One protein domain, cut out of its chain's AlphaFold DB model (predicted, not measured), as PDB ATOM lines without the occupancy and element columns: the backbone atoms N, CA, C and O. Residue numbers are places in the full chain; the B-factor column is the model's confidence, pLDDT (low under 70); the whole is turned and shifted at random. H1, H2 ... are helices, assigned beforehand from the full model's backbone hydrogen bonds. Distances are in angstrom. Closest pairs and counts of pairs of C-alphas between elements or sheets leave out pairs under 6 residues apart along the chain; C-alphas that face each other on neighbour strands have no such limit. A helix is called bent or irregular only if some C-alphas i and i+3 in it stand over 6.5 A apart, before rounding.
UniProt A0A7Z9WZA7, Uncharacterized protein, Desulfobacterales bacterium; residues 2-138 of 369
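AT A GLANCE: This is residues 2 to 138 of the 369 residues of an uncharacterized protein of Desulfobacterales bacterium (UniProt A0A7Z9WZA7). This is a bundle of helices with H4 and H6 side by side at its core: H1, H4 and H6 stand in a row, H2 and H5 pack along one side of that row, and H7 packs on H6 beyond H4. H3 lies across the end of the bundle where H6 begins, short H8 is at the same end, and the long loop of residues 30 to 50 is beside H3. The printed part has 137 residues, with eight named helices, H1 to H8, in order along the chain and no named strand; the class is all helix. It is compact, with a radius of gyration of the C-alphas of 14.0 A and spans of 43 by 32 by 20 A.

IN THESE COORDINATES: The longest helix by residues is H6, residues 97 to 112, 25.0 A, from C-alpha 97 at (138.000, 166.984, 175.993). It has a kink of 27 degrees near residue 106 and is only just irregular, with C-alphas 106 and 109 6.7 A apart. H4 is residues 62 to 76, 21.4 A; H5 is residues 78 to 92, 19.1 A, irregular, with C-alphas 83 and 86 7.4 A apart. H7 is residues 115 to 126, 16.6 A, and H2 is residues 17 to 29, 18.0 A. H1, residues 2 to 9, begins at C-alpha 2 (128.870, 186.062, 168.620); H3 is residues 51 to 59; H8, residues 130 to 133, ends at C-alpha 133 (130.858, 159.738, 175.718).

HOW THE PARTS SIT: H4 and H6 are the hubs, touching five helices each. They touch each other at C-alphas 71 and 106, 3.8 A apart, at a shallow tilt of 6 degrees, the same way. H2, H4, H5, H6 and H7 form an up and down bundle, each running against the one before it. H6 and H7 form a hairpin, closest at C-alphas 111 and 118, 5.5 A. H5 and H6 form another, closest at C-alphas 91 and 103, 5.3 A. H2 touches H5 at C-alphas 24 and 87, 4.7 A. H1 touches H4 at C-alphas 8 and 69, 4.4 A. H3 touches residues 97 to 102 of H6, closest at C-alphas 58 and 98, 4.8 A, at a steep tilt of 70.0 degrees, only just short of perpendicular. H8 touches residues 97 to 101 of H6, closest at C-alphas 132 and 101, 5.1 A. H1 and H6 are apart. Every O i to N i+4 pair is within hydrogen-bond range in H1, H2, H3, H4 and H7, against 7 of 11 in H5 and 5 of 12 in H6, where 10 of 13 O i to N i+3 pairs are; H8 is too short for an i+4 pair.

THE WHOLE: The C-alphas of Asp 14 and Asp 43, the two farthest apart, are 43.4 A apart. The printed part has no cut. The link from H2 to H3, 21 residues, is long. The mean pLDDT of the printed part is 94.7, and no printed residue is under 70.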
ATOM      1  N   SER A   2     130.043 185.437 169.273       96.12
ATOM      2  CA  SER A   2     128.870 186.062 168.620       96.12
ATOM      3  C   SER A   2     128.751 185.776 167.119       96.12
ATOM      4  O   SER A   2     127.654 185.535 166.640       96.12
ATOM      5  N   PHE A   3     129.874 185.724 166.393       97.50
ATOM      6  CA  PHE A   3     129.880 185.314 164.984       97.50
ATOM      7  C   PHE A   3     129.316 183.899 164.778       97.50
ATOM      8  O   PHE A   3     128.439 183.715 163.946       97.50
ATOM      9  N   CYS A   4     129.789 182.907 165.541       97.56
ATOM     10  CA  CYS A   4     129.314 181.528 165.419       97.56
ATOM     11  C   CYS A   4     127.822 181.424 165.772       97.56
ATOM     12  O   CYS A   4     127.081 180.758 165.062       97.56
ATOM     13  N   ARG A   5     127.372 182.140 166.816       97.00
ATOM     14  CA  ARG A   5     125.949 182.197 167.197       97.00
ATOM     15  C   ARG A   5     125.082 182.788 166.087       97.00
ATOM     16  O   ARG A   5     124.069 182.195 165.758       97.00
ATOM     17  N   LEU A   6     125.524 183.878 165.454       97.88
ATOM     18  CA  LEU A   6     124.821 184.475 164.314       97.88
ATOM     19  C   LEU A   6     124.671 183.489 163.147       97.88
ATOM     20  O   LEU A   6     123.604 183.418 162.548       97.88
ATOM     21  N   VAL A   7     125.731 182.740 162.822       97.88
ATOM     22  CA  VAL A   7     125.668 181.727 161.755       97.88
ATOM     23  C   VAL A   7     124.716 180.590 162.137       97.88
ATOM     24  O   VAL A   7     123.957 180.143 161.288       97.88
ATOM     25  N   ALA A   8     124.709 180.158 163.402       97.31
ATOM     26  CA  ALA A   8     123.796 179.122 163.886       97.31
ATOM     27  C   ALA A   8     122.322 179.568 163.857       97.31
ATOM     28  O   ALA A   8     121.466 178.828 163.391       97.31
ATOM     29  N   GLU A   9     122.027 180.780 164.332       97.62
ATOM     30  CA  GLU A   9     120.664 181.340 164.389       97.62
ATOM     31  C   GLU A   9     120.048 181.579 163.006       97.62
ATOM     32  O   GLU A   9     118.832 181.691 162.892       97.62
ATOM     33  N   ARG A  10     120.884 181.672 161.970       97.00
ATOM     34  CA  ARG A  10     120.476 181.868 160.576       97.00
ATOM     35  C   ARG A  10     121.097 180.808 159.673       97.00
ATOM     36  O   ARG A  10     121.703 181.121 158.652       97.00
ATOM     37  N   ALA A  11     121.062 179.557 160.116       96.50
ATOM     38  CA  ALA A  11     121.682 178.432 159.418       96.50
ATOM     39  C   ALA A  11     121.032 178.107 158.060       96.50
ATOM     40  O   ALA A  11     121.658 177.463 157.221       96.50
ATOM     41  N   ASP A  12     119.804 178.565 157.850       95.06
ATOM     42  CA  ASP A  12     119.020 178.440 156.623       95.06
ATOM     43  C   ASP A  12     119.489 179.384 155.502       95.06
ATOM     44  O   ASP A  12     119.285 179.099 154.319       95.06
ATOM     45  N   GLU A  13     120.170 180.478 155.853       94.94
ATOM     46  CA  GLU A  13     120.685 181.461 154.899       94.94
ATOM     47  C   GLU A  13     121.795 180.898 153.998       94.94
ATOM     48  O   GLU A  13     122.602 180.041 154.378       94.94
ATOM     49  N   ASP A  14     121.912 181.461 152.791       93.75
ATOM     50  CA  ASP A  14     122.966 181.098 151.842       93.75
ATOM     51  C   ASP A  14     124.288 181.814 152.156       93.75
ATOM     52  O   ASP A  14     124.715 182.773 151.507       93.75
ATOM     53  N   TRP A  15     124.941 181.367 153.228       96.69
ATOM     54  CA  TRP A  15     126.200 181.948 153.678       96.69
ATOM     55  C   TRP A  15     127.318 181.793 152.643       96.69
ATOM     56  O   TRP A  15     127.622 180.694 152.181       96.69
ATOM     57  N   SER A  16     128.011 182.901 152.360       96.94
ATOM     58  CA  SER A  16     129.173 182.907 151.463       96.94
ATOM     59  C   SER A  16     130.275 181.940 151.915       96.94
ATOM     60  O   SER A  16     130.506 181.765 153.116       96.94
ATOM     61  N   ASP A  17     131.062 181.423 150.967       96.50
ATOM     62  CA  ASP A  17     132.214 180.559 151.267       96.50
ATOM     63  C   ASP A  17     133.212 181.216 152.232       96.50
ATOM     64  O   ASP A  17     133.825 180.542 153.056       96.50
ATOM     65  N   LYS A  18     133.332 182.552 152.210       97.69
ATOM     66  CA  LYS A  18     134.161 183.304 153.164       97.69
ATOM     67  C   LYS A  18     133.632 183.200 154.598       97.69
ATOM     68  O   LYS A  18     134.424 183.106 155.537       97.69
ATOM     69  N   THR A  19     132.312 183.229 154.776       97.88
ATOM     70  CA  THR A  19     131.667 183.040 156.082       97.88
ATOM     71  C   THR A  19     131.890 181.616 156.577       97.88
ATOM     72  O   THR A  19     132.335 181.436 157.711       97.88
ATOM     73  N   ILE A  20     131.665 180.620 155.715       98.06
ATOM     74  CA  ILE A  20     131.866 179.208 156.058       98.06
ATOM     75  C   ILE A  20     133.333 178.932 156.405       98.06
ATOM     76  O   ILE A  20     133.622 178.373 157.460       98.06
ATOM     77  N   ALA A  21     134.280 179.422 155.601       98.00
ATOM     78  CA  ALA A  21     135.708 179.280 155.871       98.00
ATOM     79  C   ALA A  21     136.128 179.933 157.199       98.00
ATOM     80  O   ALA A  21     136.992 179.413 157.909       98.00
ATOM     81  N   ARG A  22     135.513 181.065 157.576       98.12
ATOM     82  CA  ARG A  22     135.755 181.696 158.883       98.12
ATOM     83  C   ARG A  22     135.220 180.845 160.033       98.12
ATOM     84  O   ARG A  22     135.905 180.734 161.047       98.12
ATOM     85  N   LEU A  23     134.033 180.255 159.882       98.44
ATOM     86  CA  LEU A  23     133.471 179.338 160.875       98.44
ATOM     87  C   LEU A  23     134.374 178.112 161.065       98.44
ATOM     88  O   LEU A  23     134.739 177.794 162.194       98.44
ATOM     89  N   VAL A  24     134.807 177.493 159.963       98.38
ATOM     90  CA  VAL A  24     135.739 176.355 159.973       98.38
ATOM     91  C   VAL A  24     137.051 176.723 160.664       98.38
ATOM     92  O   VAL A  24     137.495 175.997 161.545       98.38
ATOM     93  N   ARG A  25     137.629 177.894 160.368       98.00
ATOM     94  CA  ARG A  25     138.843 178.366 161.056       98.00
ATOM     95  C   ARG A  25     138.651 178.478 162.573       98.00
ATOM     96  O   ARG A  25     139.569 178.177 163.329       98.00
ATOM     97  N   TYR A  26     137.477 178.917 163.033       97.81
ATOM     98  CA  TYR A  26     137.192 178.987 164.468       97.81
ATOM     99  C   TYR A  26     137.067 177.618 165.127       97.81
ATOM    100  O   TYR A  26     137.530 177.476 166.254       97.81
ATOM    101  N   ALA A  27     136.505 176.632 164.429       97.44
ATOM    102  CA  ALA A  27     136.494 175.247 164.889       97.44
ATOM    103  C   ALA A  27     137.910 174.644 164.946       97.44
ATOM    104  O   ALA A  27     138.209 173.886 165.859       97.44
ATOM    105  N   GLN A  28     138.791 175.020 164.012       96.31
ATOM    106  CA  GLN A  28     140.128 174.435 163.894       96.31
ATOM    107  C   GLN A  28     141.150 174.975 164.894       96.31
ATOM    108  O   GLN A  28     141.970 174.222 165.407       96.31
ATOM    109  N   SER A  29     141.185 176.293 165.108       91.12
ATOM    110  CA  SER A  29     142.391 176.905 165.680       91.12
ATOM    111  C   SER A  29     142.141 178.143 166.539       91.12
ATOM    112  O   SER A  29     143.056 178.950 166.721       91.12
ATOM    113  N   HIS A  30     140.915 178.380 167.016       94.00
ATOM    114  CA  HIS A  30     140.696 179.518 167.909       94.00
ATOM    115  C   HIS A  30     141.415 179.281 169.255       94.00
ATOM    116  O   HIS A  30     141.219 178.217 169.841       94.00
ATOM    117  N   PRO A  31     142.200 180.250 169.775       89.88
ATOM    118  CA  PRO A  31     143.063 180.040 170.949       89.88
ATOM    119  C   PRO A  31     142.299 179.859 172.267       89.88
ATOM    120  O   PRO A  31     142.833 179.306 173.220       89.88
ATOM    121  N   ASP A  32     141.058 180.344 172.320       87.69
ATOM    122  CA  ASP A  32     140.164 180.187 173.473       87.69
ATOM    123  C   ASP A  32     139.994 178.712 173.886       87.69
ATOM    124  O   ASP A  32     139.779 177.846 173.029       87.69
ATOM    125  N   LEU A  33     140.046 178.483 175.204       85.44
ATOM    126  CA  LEU A  33     140.187 177.203 175.908       85.44
ATOM    127  C   LEU A  33     141.554 176.515 175.721       85.44
ATOM    128  O   LEU A  33     141.675 175.460 175.099       85.44
ATOM    129  N   GLU A  34     142.606 177.133 176.252       85.44
ATOM    130  CA  GLU A  34     143.964 176.582 176.192       85.44
ATOM    131  C   GLU A  34     144.044 175.146 176.758       85.44
ATOM    132  O   GLU A  34     143.317 174.813 177.698       85.44
ATOM    133  N   PRO A  35     144.941 174.288 176.234       82.12
ATOM    134  CA  PRO A  35     145.139 172.941 176.766       82.12
ATOM    135  C   PRO A  35     145.378 172.942 178.282       82.12
ATOM    136  O   PRO A  35     146.150 173.753 178.795       82.12
ATOM    137  N   GLY A  36     144.713 172.036 179.002       80.12
ATOM    138  CA  GLY A  36     144.828 171.921 180.459       80.12
ATOM    139  C   GLY A  36     143.993 172.928 181.263       80.12
ATOM    140  O   GLY A  36     143.849 172.763 182.476       80.12
ATOM    141  N   LYS A  37     143.442 173.970 180.624       85.62
ATOM    142  CA  LYS A  37     142.703 175.048 181.294       85.62
ATOM    143  C   LYS A  37     141.204 174.933 181.079       85.62
ATOM    144  O   LYS A  37     140.734 174.454 180.058       85.62
ATOM    145  N   LEU A  38     140.456 175.468 182.036       89.25
ATOM    146  CA  LEU A  38     139.019 175.671 181.933       89.25
ATOM    147  C   LEU A  38     138.740 177.173 181.815       89.25
ATOM    148  O   LEU A  38     139.386 177.990 182.466       89.25
ATOM    149  N   ASN A  39     137.756 177.537 180.999       85.06
ATOM    150  CA  ASN A  39     137.230 178.898 180.897       85.06
ATOM    151  C   ASN A  39     136.351 179.267 182.103       85.06
ATOM    152  O   ASN A  39     136.134 180.447 182.378       85.06
ATOM    153  N   LEU A  40     135.823 178.270 182.815       80.12
ATOM    154  CA  LEU A  40     135.074 178.479 184.051       80.12
ATOM    155  C   LEU A  40     136.025 178.678 185.227       80.12
ATOM    156  O   LEU A  40     136.963 177.905 185.413       80.12
ATOM    157  N   HIS A  41     135.716 179.662 186.069       74.75
ATOM    158  CA  HIS A  41     136.396 179.836 187.346       74.75
ATOM    159  C   HIS A  41     136.042 178.678 188.287       74.75
ATOM    160  O   HIS A  41     134.957 178.640 188.865       74.75
ATOM    161  N   CYS A  42     136.962 177.726 188.413       78.81
ATOM    162  CA  CYS A  42     136.917 176.652 189.394       78.81
ATOM    163  C   CYS A  42     138.340 176.203 189.748       78.81
ATOM    164  O   CYS A  42     139.277 176.452 188.991       78.81
ATOM    165  N   ASP A  43     138.489 175.514 190.879       78.62
ATOM    166  CA  ASP A  43     139.791 175.068 191.400       78.62
ATOM    167  C   ASP A  43     140.297 173.766 190.749       78.62
ATOM    168  O   ASP A  43     141.153 173.085 191.306       78.62
ATOM    169  N   LYS A  44     139.741 173.379 189.594       82.19
ATOM    170  CA  LYS A  44     140.054 172.116 188.912       82.19
ATOM    171  C   LYS A  44     140.756 172.360 187.585       82.19
ATOM    172  O   LYS A  44     140.431 173.303 186.865       82.19
ATOM    173  N   SER A  45     141.667 171.462 187.229       85.62
ATOM    174  CA  SER A  45     142.185 171.350 185.862       85.62
ATOM    175  C   SER A  45     141.189 170.645 184.931       85.62
ATOM    176  O   SER A  45     140.203 170.054 185.383       85.62
ATOM    177  N   SER A  46     141.449 170.654 183.616       83.50
ATOM    178  CA  SER A  46     140.664 169.851 182.664       83.50
ATOM    179  C   SER A  46     140.717 168.349 182.954       83.50
ATOM    180  O   SER A  46     139.768 167.633 182.641       83.50
ATOM    181  N   ASP A  47     141.797 167.874 183.571       85.69
ATOM    182  CA  ASP A  47     142.010 166.452 183.841       85.69
ATOM    183  C   ASP A  47     141.214 165.988 185.063       85.69
ATOM    184  O   ASP A  47     140.688 164.879 185.069       85.69
ATOM    185  N   GLU A  48     141.003 166.872 186.037       87.31
ATOM    186  CA  GLU A  48     140.209 166.622 187.252       87.31
ATOM    187  C   GLU A  48     138.730 167.014 187.098       87.31
ATOM    188  O   GLU A  48     137.906 166.797 187.996       87.31
ATOM    189  N   ALA A  49     138.384 167.647 185.976       91.56
ATOM    190  CA  ALA A  49     137.039 168.116 185.703       91.56
ATOM    191  C   ALA A  49     136.051 166.947 185.584       91.56
ATOM    192  O   ALA A  49     136.315 165.926 184.941       91.56
ATOM    193  N   THR A  50     134.874 167.145 186.176       94.19
ATOM    194  CA  THR A  50     133.721 166.265 185.977       94.19
ATOM    195  C   THR A  50     133.165 166.441 184.567       94.19
ATOM    196  O   THR A  50     133.409 167.455 183.903       94.19
ATOM    197  N   VAL A  51     132.351 165.486 184.129       95.44
ATOM    198  CA  VAL A  51     131.578 165.551 182.885       95.44
ATOM    199  C   VAL A  51     130.798 166.866 182.798       95.44
ATOM    200  O   VAL A  51     130.832 167.520 181.761       95.44
ATOM    201  N   GLU A  52     130.157 167.296 183.890       93.50
ATOM    202  CA  GLU A  52     129.393 168.551 183.925       93.50
ATOM    203  C   GLU A  52     130.288 169.782 183.736       93.50
ATOM    204  O   GLU A  52     129.972 170.658 182.936       93.50
ATOM    205  N   ILE A  53     131.441 169.847 184.411       93.69
ATOM    206  CA  ILE A  53     132.365 170.983 184.270       93.69
ATOM    207  C   ILE A  53     132.900 171.063 182.834       93.69
ATOM    208  O   ILE A  53     132.949 172.148 182.248       93.69
ATOM    209  N   LEU A  54     133.266 169.926 182.236       94.62
ATOM    210  CA  LEU A  54     133.690 169.874 180.835       94.62
ATOM    211  C   LEU A  54     132.556 170.275 179.884       94.62
ATOM    212  O   LEU A  54     132.778 171.051 178.950       94.62
ATOM    213  N   PHE A  55     131.329 169.827 180.146       93.75
ATOM    214  CA  PHE A  55     130.163 170.203 179.352       93.75
ATOM    215  C   PHE A  55     129.878 171.712 179.426       93.75
ATOM    216  O   PHE A  55     129.663 172.359 178.403       93.75
ATOM    217  N   GLN A  56     129.988 172.329 180.600       92.44
ATOM    218  CA  GLN A  56     129.839 173.779 180.726       92.44
ATOM    219  C   GLN A  56     130.945 174.550 179.977       92.44
ATOM    220  O   GLN A  56     130.690 175.622 179.427       92.44
ATOM    221  N   ASN A  57     132.164 174.008 179.878       92.81
ATOM    222  CA  ASN A  57     133.229 174.593 179.050       92.81
ATOM    223  C   ASN A  57     132.974 174.422 177.546       92.81
ATOM    224  O   ASN A  57     133.317 175.302 176.758       92.81
ATOM    225  N   THR A  58     132.317 173.329 177.154       91.38
ATOM    226  CA  THR A  58     131.909 173.045 175.768       91.38
ATOM    227  C   THR A  58     131.088 174.207 175.201       91.38
ATOM    228  O   THR A  58     131.397 174.738 174.138       91.38
ATOM    229  N   ILE A  59     130.085 174.678 175.948       89.56
ATOM    230  CA  ILE A  59     129.182 175.755 175.505       89.56
ATOM    231  C   ILE A  59     129.755 177.173 175.702       89.56
ATOM    232  O   ILE A  59     129.217 178.141 175.160       89.56
ATOM    233  N   ASN A  60     130.860 177.295 176.448       91.25
ATOM    234  CA  ASN A  60     131.518 178.556 176.808       91.25
ATOM    235  C   ASN A  60     132.939 178.688 176.230       91.25
ATOM    236  O   ASN A  60     133.746 179.464 176.742       91.25
ATOM    237  N   CYS A  61     133.250 177.976 175.144       94.19
ATOM    238  CA  CYS A  61     134.475 178.184 174.370       94.19
ATOM    239  C   CYS A  61     134.170 178.426 172.886       94.19
ATOM    240  O   CYS A  61     133.183 177.934 172.340       94.19
ATOM    241  N   VAL A  62     135.002 179.210 172.198       96.19
ATOM    242  CA  VAL A  62     134.759 179.577 170.794       96.19
ATOM    243  C   VAL A  62     134.757 178.360 169.875       96.19
ATOM    244  O   VAL A  62     133.890 178.296 169.004       96.19
ATOM    245  N   ARG A  63     135.675 177.404 170.075       97.00
ATOM    246  CA  ARG A  63     135.703 176.148 169.309       97.00
ATOM    247  C   ARG A  63     134.413 175.353 169.501       97.00
ATOM    248  O   ARG A  63     133.827 174.914 168.517       97.00
ATOM    249  N   GLY A  64     133.904 175.269 170.730       95.69
ATOM    250  CA  GLY A  64     132.652 174.570 171.006       95.69
ATOM    251  C   GLY A  64     131.418 175.262 170.422       95.69
ATOM    252  O   GLY A  64     130.600 174.620 169.769       95.69
ATOM    253  N   VAL A  65     131.328 176.593 170.518       96.94
ATOM    254  CA  VAL A  65     130.250 177.352 169.852       96.94
ATOM    255  C   VAL A  65     130.360 177.254 168.321       96.94
ATOM    256  O   VAL A  65     129.344 177.264 167.630       96.94
ATOM    257  N   ALA A  66     131.573 177.149 167.765       98.38
ATOM    258  CA  ALA A  66     131.765 176.888 166.338       98.38
ATOM    259  C   ALA A  66     131.275 175.485 165.942       98.38
ATOM    260  O   ALA A  66     130.619 175.361 164.912       98.38
ATOM    261  N   ALA A  67     131.520 174.461 166.766       98.25
ATOM    262  CA  ALA A  67     131.002 173.110 166.549       98.25
ATOM    263  C   ALA A  67     129.465 173.084 166.510       98.25
ATOM    264  O   ALA A  67     128.887 172.574 165.552       98.25
ATOM    265  N   GLY A  68     128.803 173.722 167.482       97.38
ATOM    266  CA  GLY A  68     127.341 173.840 167.497       97.38
ATOM    267  C   GLY A  68     126.788 174.577 166.270       97.38
ATOM    268  O   GLY A  68     125.790 174.157 165.687       97.38
ATOM    269  N   ALA A  69     127.473 175.628 165.808       98.25
ATOM    270  CA  ALA A  69     127.093 176.347 164.592       98.25
ATOM    271  C   ALA A  69     127.281 175.514 163.313       98.25
ATOM    272  O   ALA A  69     126.431 175.571 162.430       98.25
ATOM    273  N   ILE A  70     128.352 174.714 163.221       98.62
ATOM    274  CA  ILE A  70     128.529 173.736 162.135       98.62
ATOM    275  C   ILE A  70     127.391 172.710 162.163       98.62
ATOM    276  O   ILE A  70     126.819 172.406 161.118       98.62
ATOM    277  N   GLY A  71     127.037 172.214 163.351       97.81
ATOM    278  CA  GLY A  71     125.925 171.289 163.537       97.81
ATOM    279  C   GLY A  71     124.607 171.860 163.015       97.81
ATOM    280  O   GLY A  71     123.952 171.252 162.172       97.81
ATOM    281  N   GLN A  72     124.245 173.066 163.457       97.94
ATOM    282  CA  GLN A  72     123.018 173.735 163.019       97.94
ATOM    283  C   GLN A  72     123.007 174.007 161.510       97.94
ATOM    284  O   GLN A  72     121.998 173.775 160.851       97.94
ATOM    285  N   LEU A  73     124.146 174.411 160.943       97.88
ATOM    286  CA  LEU A  73     124.295 174.604 159.503       97.88
ATOM    287  C   LEU A  73     124.038 173.314 158.713       97.88
ATOM    288  O   LEU A  73     123.366 173.355 157.691       97.88
ATOM    289  N   LEU A  74     124.531 172.165 159.181       98.19
ATOM    290  CA  LEU A  74     124.325 170.880 158.501       98.19
ATOM    291  C   LEU A  74     122.910 170.315 158.649       98.19
ATOM    292  O   LEU A  74     122.507 169.497 157.819       98.19
ATOM    293  N   TRP A  75     122.154 170.733 159.668       96.62
ATOM    294  CA  TRP A  75     120.727 170.419 159.755       96.62
ATOM    295  C   TRP A  75     119.941 171.050 158.602       96.62
ATOM    296  O   TRP A  75     119.124 170.362 157.990       96.62
ATOM    297  N   GLU A  76     120.240 172.309 158.272       96.94
ATOM    298  CA  GLU A  76     119.562 173.058 157.205       96.94
ATOM    299  C   GLU A  76     120.166 172.790 155.815       96.94
ATOM    300  O   GLU A  76     119.454 172.679 154.817       96.94
ATOM    301  N   ARG A  77     121.495 172.650 155.735       95.44
ATOM    302  CA  ARG A  77     122.278 172.606 154.489       95.44
ATOM    303  C   ARG A  77     123.202 171.392 154.458       95.44
ATOM    304  O   ARG A  77     124.420 171.488 154.608       95.44
ATOM    305  N   LYS A  78     122.619 170.209 154.251       96.06
ATOM    306  CA  LYS A  78     123.357 168.929 154.184       96.06
ATOM    307  C   LYS A  78     124.446 168.909 153.106       96.06
ATOM    308  O   LYS A  78     125.468 168.243 153.265       96.06
ATOM    309  N   ASP A  79     124.248 169.657 152.023       95.25
ATOM    310  CA  ASP A  79     125.201 169.832 150.923       95.25
ATOM    311  C   ASP A  79     126.505 170.524 151.358       95.25
ATOM    312  O   ASP A  79     127.521 170.424 150.670       95.25
ATOM    313  N   TYR A  80     126.523 171.172 152.528       97.00
ATOM    314  CA  TYR A  80     127.703 171.867 153.044       97.00
ATOM    315  C   TYR A  80     128.692 170.953 153.765       97.00
ATOM    316  O   TYR A  80     129.765 171.428 154.143       97.00
ATOM    317  N   LEU A  81     128.400 169.653 153.909       98.25
ATOM    318  CA  LEU A  81     129.279 168.709 154.605       98.25
ATOM    319  C   LEU A  81     130.721 168.773 154.095       98.25
ATOM    320  O   LEU A  81     131.643 168.875 154.898       98.25
ATOM    321  N   SER A  82     130.934 168.802 152.777       97.56
ATOM    322  CA  SER A  82     132.280 168.901 152.195       97.56
ATOM    323  C   SER A  82     133.013 170.190 152.587       97.56
ATOM    324  O   SER A  82     134.224 170.160 152.801       97.56
ATOM    325  N   LYS A  83     132.290 171.308 152.739       97.88
ATOM    326  CA  LYS A  83     132.851 172.615 153.113       97.88
ATOM    327  C   LYS A  83     133.262 172.669 154.584       97.88
ATOM    328  O   LYS A  83     134.276 173.281 154.909       97.88
ATOM    329  N   VAL A  84     132.479 172.053 155.473       98.25
ATOM    330  CA  VAL A  84     132.706 172.120 156.930       98.25
ATOM    331  C   VAL A  84     133.476 170.933 157.498       98.25
ATOM    332  O   VAL A  84     133.988 171.028 158.613       98.25
ATOM    333  N   ARG A  85     133.609 169.842 156.737       98.44
ATOM    334  CA  ARG A  85     134.317 168.618 157.133       98.44
ATOM    335  C   ARG A  85     135.704 168.864 157.743       98.44
ATOM    336  O   ARG A  85     135.938 168.320 158.819       98.44
ATOM    337  N   PRO A  86     136.580 169.729 157.186       98.38
ATOM    338  CA  PRO A  86     137.879 170.009 157.806       98.38
ATOM    339  C   PRO A  86     137.782 170.618 159.213       98.38
ATOM    340  O   PRO A  86     138.709 170.492 160.011       98.38
ATOM    341  N   GLY A  87     136.682 171.313 159.519       98.31
ATOM    342  CA  GLY A  87     136.398 171.829 160.856       98.31
ATOM    343  C   GLY A  87     135.971 170.718 161.810       98.31
ATOM    344  O   GLY A  87     136.484 170.650 162.920       98.31
ATOM    345  N   ILE A  88     135.091 169.820 161.361       98.62
ATOM    346  CA  ILE A  88     134.629 168.666 162.151       98.62
ATOM    347  C   ILE A  88     135.801 167.746 162.492       98.62
ATOM    348  O   ILE A  88     136.013 167.437 163.659       98.62
ATOM    349  N   GLU A  89     136.603 167.365 161.499       98.44
ATOM    350  CA  GLU A  89     137.763 166.485 161.693       98.44
ATOM    351  C   GLU A  89     138.776 167.083 162.684       98.44
ATOM    352  O   GLU A  89     139.333 166.359 163.507       98.44
ATOM    353  N   SER A  90     138.949 168.409 162.680       98.06
ATOM    354  CA  SER A  90     139.796 169.093 163.661       98.06
ATOM    355  C   SER A  90     139.209 169.084 165.072       98.06
ATOM    356  O   SER A  90     139.965 168.952 166.027       98.06
ATOM    357  N   LEU A  91     137.888 169.227 165.220       98.00
ATOM    358  CA  LEU A  91     137.216 169.181 166.524       98.00
ATOM    359  C   LEU A  91     137.288 167.781 167.150       98.00
ATOM    360  O   LEU A  91     137.453 167.656 168.361       98.00
ATOM    361  N   ILE A  92     137.186 166.734 166.327       98.00
ATOM    362  CA  ILE A  92     137.288 165.327 166.750       98.00
ATOM    363  C   ILE A  92     138.661 165.043 167.369       98.00
ATOM    364  O   ILE A  92     138.751 164.380 168.399       98.00
ATOM    365  N   GLN A  93     139.722 165.561 166.747       96.06
ATOM    366  CA  GLN A  93     141.111 165.368 167.182       96.06
ATOM    367  C   GLN A  93     141.599 166.459 168.144       96.06
ATOM    368  O   GLN A  93     142.795 166.545 168.426       96.06
ATOM    369  N   ASP A  94     140.707 167.329 168.627       95.94
ATOM    370  CA  ASP A  94     141.106 168.428 169.498       95.94
ATOM    371  C   ASP A  94     141.691 167.877 170.808       95.94
ATOM    372  O   ASP A  94     141.107 166.962 171.396       95.94
ATOM    373  N   PRO A  95     142.820 168.410 171.310       92.75
ATOM    374  CA  PRO A  95     143.421 167.921 172.548       92.75
ATOM    375  C   PRO A  95     142.523 168.132 173.772       92.75
ATOM    376  O   PRO A  95     142.615 167.366 174.734       92.75
ATOM    377  N   HIS A  96     141.632 169.128 173.757       93.94
ATOM    378  CA  HIS A  96     140.805 169.453 174.909       93.94
ATOM    379  C   HIS A  96     139.489 168.640 174.912       93.94
ATOM    380  O   HIS A  96     138.672 168.790 173.998       93.94
ATOM    381  N   PRO A  97     139.184 167.852 175.965       94.75
ATOM    382  CA  PRO A  97     138.000 166.984 175.993       94.75
ATOM    383  C   PRO A  97     136.672 167.739 175.860       94.75
ATOM    384  O   PRO A  97     135.762 167.256 175.198       94.75
ATOM    385  N   ALA A  98     136.556 168.955 176.406       95.25
ATOM    386  CA  ALA A  98     135.369 169.792 176.189       95.25
ATOM    387  C   ALA A  98     135.156 170.194 174.712       95.25
ATOM    388  O   ALA A  98     134.021 170.335 174.272       95.25
ATOM    389  N   VAL A  99     136.219 170.350 173.914       96.38
ATOM    390  CA  VAL A  99     136.055 170.614 172.474       96.38
ATOM    391  C   VAL A  99     135.616 169.340 171.755       96.38
ATOM    392  O   VAL A  99     134.703 169.398 170.933       96.38
ATOM    393  N   ARG A 100     136.163 168.180 172.137       96.88
ATOM    394  CA  ARG A 100     135.695 166.879 171.635       96.88
ATOM    395  C   ARG A 100     134.226 166.614 171.991       96.88
ATOM    396  O   ARG A 100     133.469 166.164 171.140       96.88
ATOM    397  N   MET A 101     133.765 166.984 173.190       96.88
ATOM    398  CA  MET A 101     132.330 166.960 173.530       96.88
ATOM    399  C   MET A 101     131.495 167.811 172.566       96.88
ATOM    400  O   MET A 101     130.415 167.389 172.153       96.88
ATOM    401  N   ALA A 102     131.998 168.987 172.177       96.56
ATOM    402  CA  ALA A 102     131.311 169.868 171.235       96.56
ATOM    403  C   ALA A 102     131.253 169.267 169.828       96.56
ATOM    404  O   ALA A 102     130.273 169.477 169.114       96.56
ATOM    405  N   ALA A 103     132.280 168.505 169.432       98.00
ATOM    406  CA  ALA A 103     132.342 167.845 168.131       98.00
ATOM    407  C   ALA A 103     131.108 166.968 167.880       98.00
ATOM    408  O   ALA A 103     130.622 166.917 166.753       98.00
ATOM    409  N   ILE A 104     130.533 166.364 168.930       97.94
ATOM    410  CA  ILE A 104     129.302 165.563 168.841       97.94
ATOM    411  C   ILE A 104     128.155 166.376 168.218       97.94
ATOM    412  O   ILE A 104     127.426 165.840 167.389       97.94
ATOM    413  N   GLU A 105     128.024 167.671 168.530       96.19
ATOM    414  CA  GLU A 105     126.989 168.538 167.940       96.19
ATOM    415  C   GLU A 105     127.171 168.725 166.428       96.19
ATOM    416  O   GLU A 105     126.190 168.793 165.690       96.19
ATOM    417  N   ALA A 106     128.423 168.785 165.966       97.88
ATOM    418  CA  ALA A 106     128.756 168.923 164.553       97.88
ATOM    419  C   ALA A 106     128.617 167.595 163.785       97.88
ATOM    420  O   ALA A 106     128.262 167.596 162.608       97.88
ATOM    421  N   ILE A 107     128.873 166.466 164.454       98.38
ATOM    422  CA  ILE A 107     128.749 165.110 163.898       98.38
ATOM    423  C   ILE A 107     127.282 164.691 163.795       98.38
ATOM    424  O   ILE A 107     126.881 164.014 162.854       98.38
ATOM    425  N   GLU A 108     126.453 165.076 164.754       97.00
ATOM    426  CA  GLU A 108     125.080 164.600 164.855       97.00
ATOM    427  C   GLU A 108     124.191 164.772 163.603       97.00
ATOM    428  O   GLU A 108     123.550 163.793 163.213       97.00
ATOM    429  N   PRO A 109     124.131 165.932 162.920       97.44
ATOM    430  CA  PRO A 109     123.371 166.059 161.670       97.44
ATOM    431  C   PRO A 109     123.864 165.118 160.561       97.44
ATOM    432  O   PRO A 109     123.077 164.733 159.693       97.44
ATOM    433  N   VAL A 110     125.134 164.697 160.610       98.25
ATOM    434  CA  VAL A 110     125.741 163.770 159.645       98.25
ATOM    435  C   VAL A 110     125.089 162.391 159.718       98.25
ATOM    436  O   VAL A 110     125.048 161.708 158.703       98.25
ATOM    437  N   LEU A 111     124.437 162.025 160.832       96.81
ATOM    438  CA  LEU A 111     123.596 160.819 160.910       96.81
ATOM    439  C   LEU A 111     122.518 160.763 159.809       96.81
ATOM    440  O   LEU A 111     122.098 159.672 159.430       96.81
ATOM    441  N   ASN A 112     122.077 161.917 159.292       96.06
ATOM    442  CA  ASN A 112     121.082 162.029 158.216       96.06
ATOM    443  C   ASN A 112     121.688 162.236 156.819       96.06
ATOM    444  O   ASN A 112     120.942 162.545 155.881       96.06
ATOM    445  N   ILE A 113     123.014 162.160 156.707       97.31
ATOM    446  CA  ILE A 113     123.782 162.322 155.468       97.31
ATOM    447  C   ILE A 113     124.543 161.023 155.194       97.31
ATOM    448  O   ILE A 113     124.319 160.386 154.171       97.31
ATOM    449  N   ASP A 114     125.388 160.619 156.143       97.62
ATOM    450  CA  ASP A 114     126.183 159.395 156.138       97.62
ATOM    451  C   ASP A 114     126.295 158.874 157.581       97.62
ATOM    452  O   ASP A 114     127.077 159.364 158.403       97.62
ATOM    453  N   LYS A 115     125.450 157.892 157.907       97.12
ATOM    454  CA  LYS A 115     125.338 157.358 159.267       97.12
ATOM    455  C   LYS A 115     126.596 156.605 159.701       97.12
ATOM    456  O   LYS A 115     126.975 156.718 160.866       97.12
ATOM    457  N   ASP A 116     127.243 155.879 158.795       98.06
ATOM    458  CA  ASP A 116     128.442 155.095 159.108       98.06
ATOM    459  C   ASP A 116     129.635 156.016 159.377       98.06
ATOM    460  O   ASP A 116     130.366 155.822 160.351       98.06
ATOM    461  N   LEU A 117     129.779 157.083 158.583       98.38
ATOM    462  CA  LEU A 117     130.774 158.124 158.831       98.38
ATOM    463  C   LEU A 117     130.541 158.815 160.176       98.38
ATOM    464  O   LEU A 117     131.482 158.989 160.949       98.38
ATOM    465  N   ALA A 118     129.292 159.182 160.479       98.38
ATOM    466  CA  ALA A 118     128.957 159.808 161.753       98.38
ATOM    467  C   ALA A 118     129.316 158.900 162.939       98.38
ATOM    468  O   ALA A 118     129.892 159.373 163.918       98.38
ATOM    469  N   VAL A 119     129.011 157.597 162.854       98.44
ATOM    470  CA  VAL A 119     129.358 156.619 163.899       98.44
ATOM    471  C   VAL A 119     130.875 156.501 164.045       98.44
ATOM    472  O   VAL A 119     131.375 156.574 165.164       98.44
ATOM    473  N   SER A 120     131.612 156.396 162.936       98.44
ATOM    474  CA  SER A 120     133.080 156.368 162.952       98.44
ATOM    475  C   SER A 120     133.665 157.606 163.636       98.44
ATOM    476  O   SER A 120     134.500 157.476 164.532       98.44
ATOM    477  N   TRP A 121     133.186 158.800 163.278       98.62
ATOM    478  CA  TRP A 121     133.602 160.057 163.896       98.62
ATOM    479  C   TRP A 121     133.253 160.141 165.378       98.62
ATOM    480  O   TRP A 121     134.072 160.607 166.169       98.62
ATOM    481  N   PHE A 122     132.076 159.672 165.785       98.44
ATOM    482  CA  PHE A 122     131.701 159.628 167.194       98.44
ATOM    483  C   PHE A 122     132.601 158.687 168.002       98.44
ATOM    484  O   PHE A 122     133.077 159.074 169.069       98.44
ATOM    485  N   CYS A 123     132.881 157.484 167.489       97.94
ATOM    486  CA  CYS A 123     133.791 156.546 168.142       97.94
ATOM    487  C   CYS A 123     135.191 157.149 168.306       97.94
ATOM    488  O   CYS A 123     135.753 157.110 169.398       97.94
ATOM    489  N   GLU A 124     135.707 157.779 167.251       98.12
ATOM    490  CA  GLU A 124     136.999 158.464 167.266       98.12
ATOM    491  C   GLU A 124     137.035 159.613 168.287       98.12
ATOM    492  O   GLU A 124     137.994 159.755 169.039       98.12
ATOM    493  N   THR A 125     135.955 160.391 168.376       97.69
ATOM    494  CA  THR A 125     135.806 161.502 169.335       97.69
ATOM    495  C   THR A 125     135.867 161.029 170.793       97.69
ATOM    496  O   THR A 125     136.332 161.757 171.671       97.69
ATOM    497  N   CYS A 126     135.398 159.806 171.065       96.94
ATOM    498  CA  CYS A 126     135.305 159.247 172.416       96.94
ATOM    499  C   CYS A 126     136.545 158.453 172.858       96.94
ATOM    500  O   CYS A 126     136.641 158.118 174.037       96.94
ATOM    501  N   LYS A 127     137.470 158.133 171.944       92.56
ATOM    502  CA  LYS A 127     138.491 157.086 172.131       92.56
ATOM    503  C   LYS A 127     139.422 157.289 173.341       92.56
ATOM    504  O   LYS A 127     139.799 156.309 173.976       92.56
ATOM    505  N   ASP A 128     139.774 158.537 173.660       90.12
ATOM    506  CA  ASP A 128     140.819 158.853 174.651       90.12
ATOM    507  C   ASP A 128     140.267 159.272 176.018       90.12
ATOM    508  O   ASP A 128     140.996 159.290 177.007       90.12
ATOM    509  N   ASP A 129     138.993 159.664 176.087       95.12
ATOM    510  CA  ASP A 129     138.403 160.202 177.309       95.12
ATOM    511  C   ASP A 129     136.922 159.808 177.424       95.12
ATOM    512  O   ASP A 129     136.072 160.371 176.721       95.12
ATOM    513  N   PRO A 130     136.571 158.884 178.337       96.06
ATOM    514  CA  PRO A 130     135.208 158.379 178.453       96.06
ATOM    515  C   PRO A 130     134.222 159.449 178.943       96.06
ATOM    516  O   PRO A 130     133.010 159.287 178.777       96.06
ATOM    517  N   ARG A 131     134.704 160.578 179.487       97.25
ATOM    518  CA  ARG A 131     133.848 161.720 179.835       97.25
ATOM    519  C   ARG A 131     133.169 162.303 178.600       97.25
ATOM    520  O   ARG A 131     132.046 162.787 178.708       97.25
ATOM    521  N   VAL A 132     133.805 162.220 177.427       97.50
ATOM    522  CA  VAL A 132     133.242 162.710 176.159       97.50
ATOM    523  C   VAL A 132     131.970 161.941 175.796       97.50
ATOM    524  O   VAL A 132     130.932 162.551 175.523       97.50
ATOM    525  N   ALA A 133     132.014 160.612 175.908       97.56
ATOM    526  CA  ALA A 133     130.858 159.738 175.718       97.56
ATOM    527  C   ALA A 133     129.806 159.868 176.834       97.56
ATOM    528  O   ALA A 133     128.620 159.653 176.598       97.56
ATOM    529  N   ALA A 134     130.218 160.250 178.045       97.38
ATOM    530  CA  ALA A 134     129.309 160.538 179.153       97.38
ATOM    531  C   ALA A 134     128.613 161.906 179.041       97.38
ATOM    532  O   ALA A 134     127.714 162.202 179.830       97.38
ATOM    533  N   SER A 135     129.000 162.747 178.079       94.56
ATOM    534  CA  SER A 135     128.419 164.078 177.929       94.56
ATOM    535  C   SER A 135     126.913 164.030 177.625       94.56
ATOM    536  O   SER A 135     126.433 163.120 176.937       94.56
ATOM    537  N   PRO A 136     126.142 165.058 178.031       89.12
ATOM    538  CA  PRO A 136     124.732 165.173 177.657       89.12
ATOM    539  C   PRO A 136     124.477 165.119 176.140       89.12
ATOM    540  O   PRO A 136     123.405 164.690 175.711       89.12
ATOM    541  N   ARG A 137     125.458 165.514 175.312       89.06
ATOM    542  CA  ARG A 137     125.364 165.480 173.840       89.06
ATOM    543  C   ARG A 137     125.362 164.060 173.273       89.06
ATOM    544  O   ARG A 137     124.718 163.817 172.257       89.06
ATOM    545  N   ALA A 138     126.016 163.108 173.936       95.12
ATOM    546  CA  ALA A 138     126.128 161.734 173.450       95.12
ATOM    547  C   ALA A 138     124.813 160.939 173.543       95.12
ATOM    548  O   ALA A 138     124.602 159.998 172.777       95.12
TER     549      ALA A 138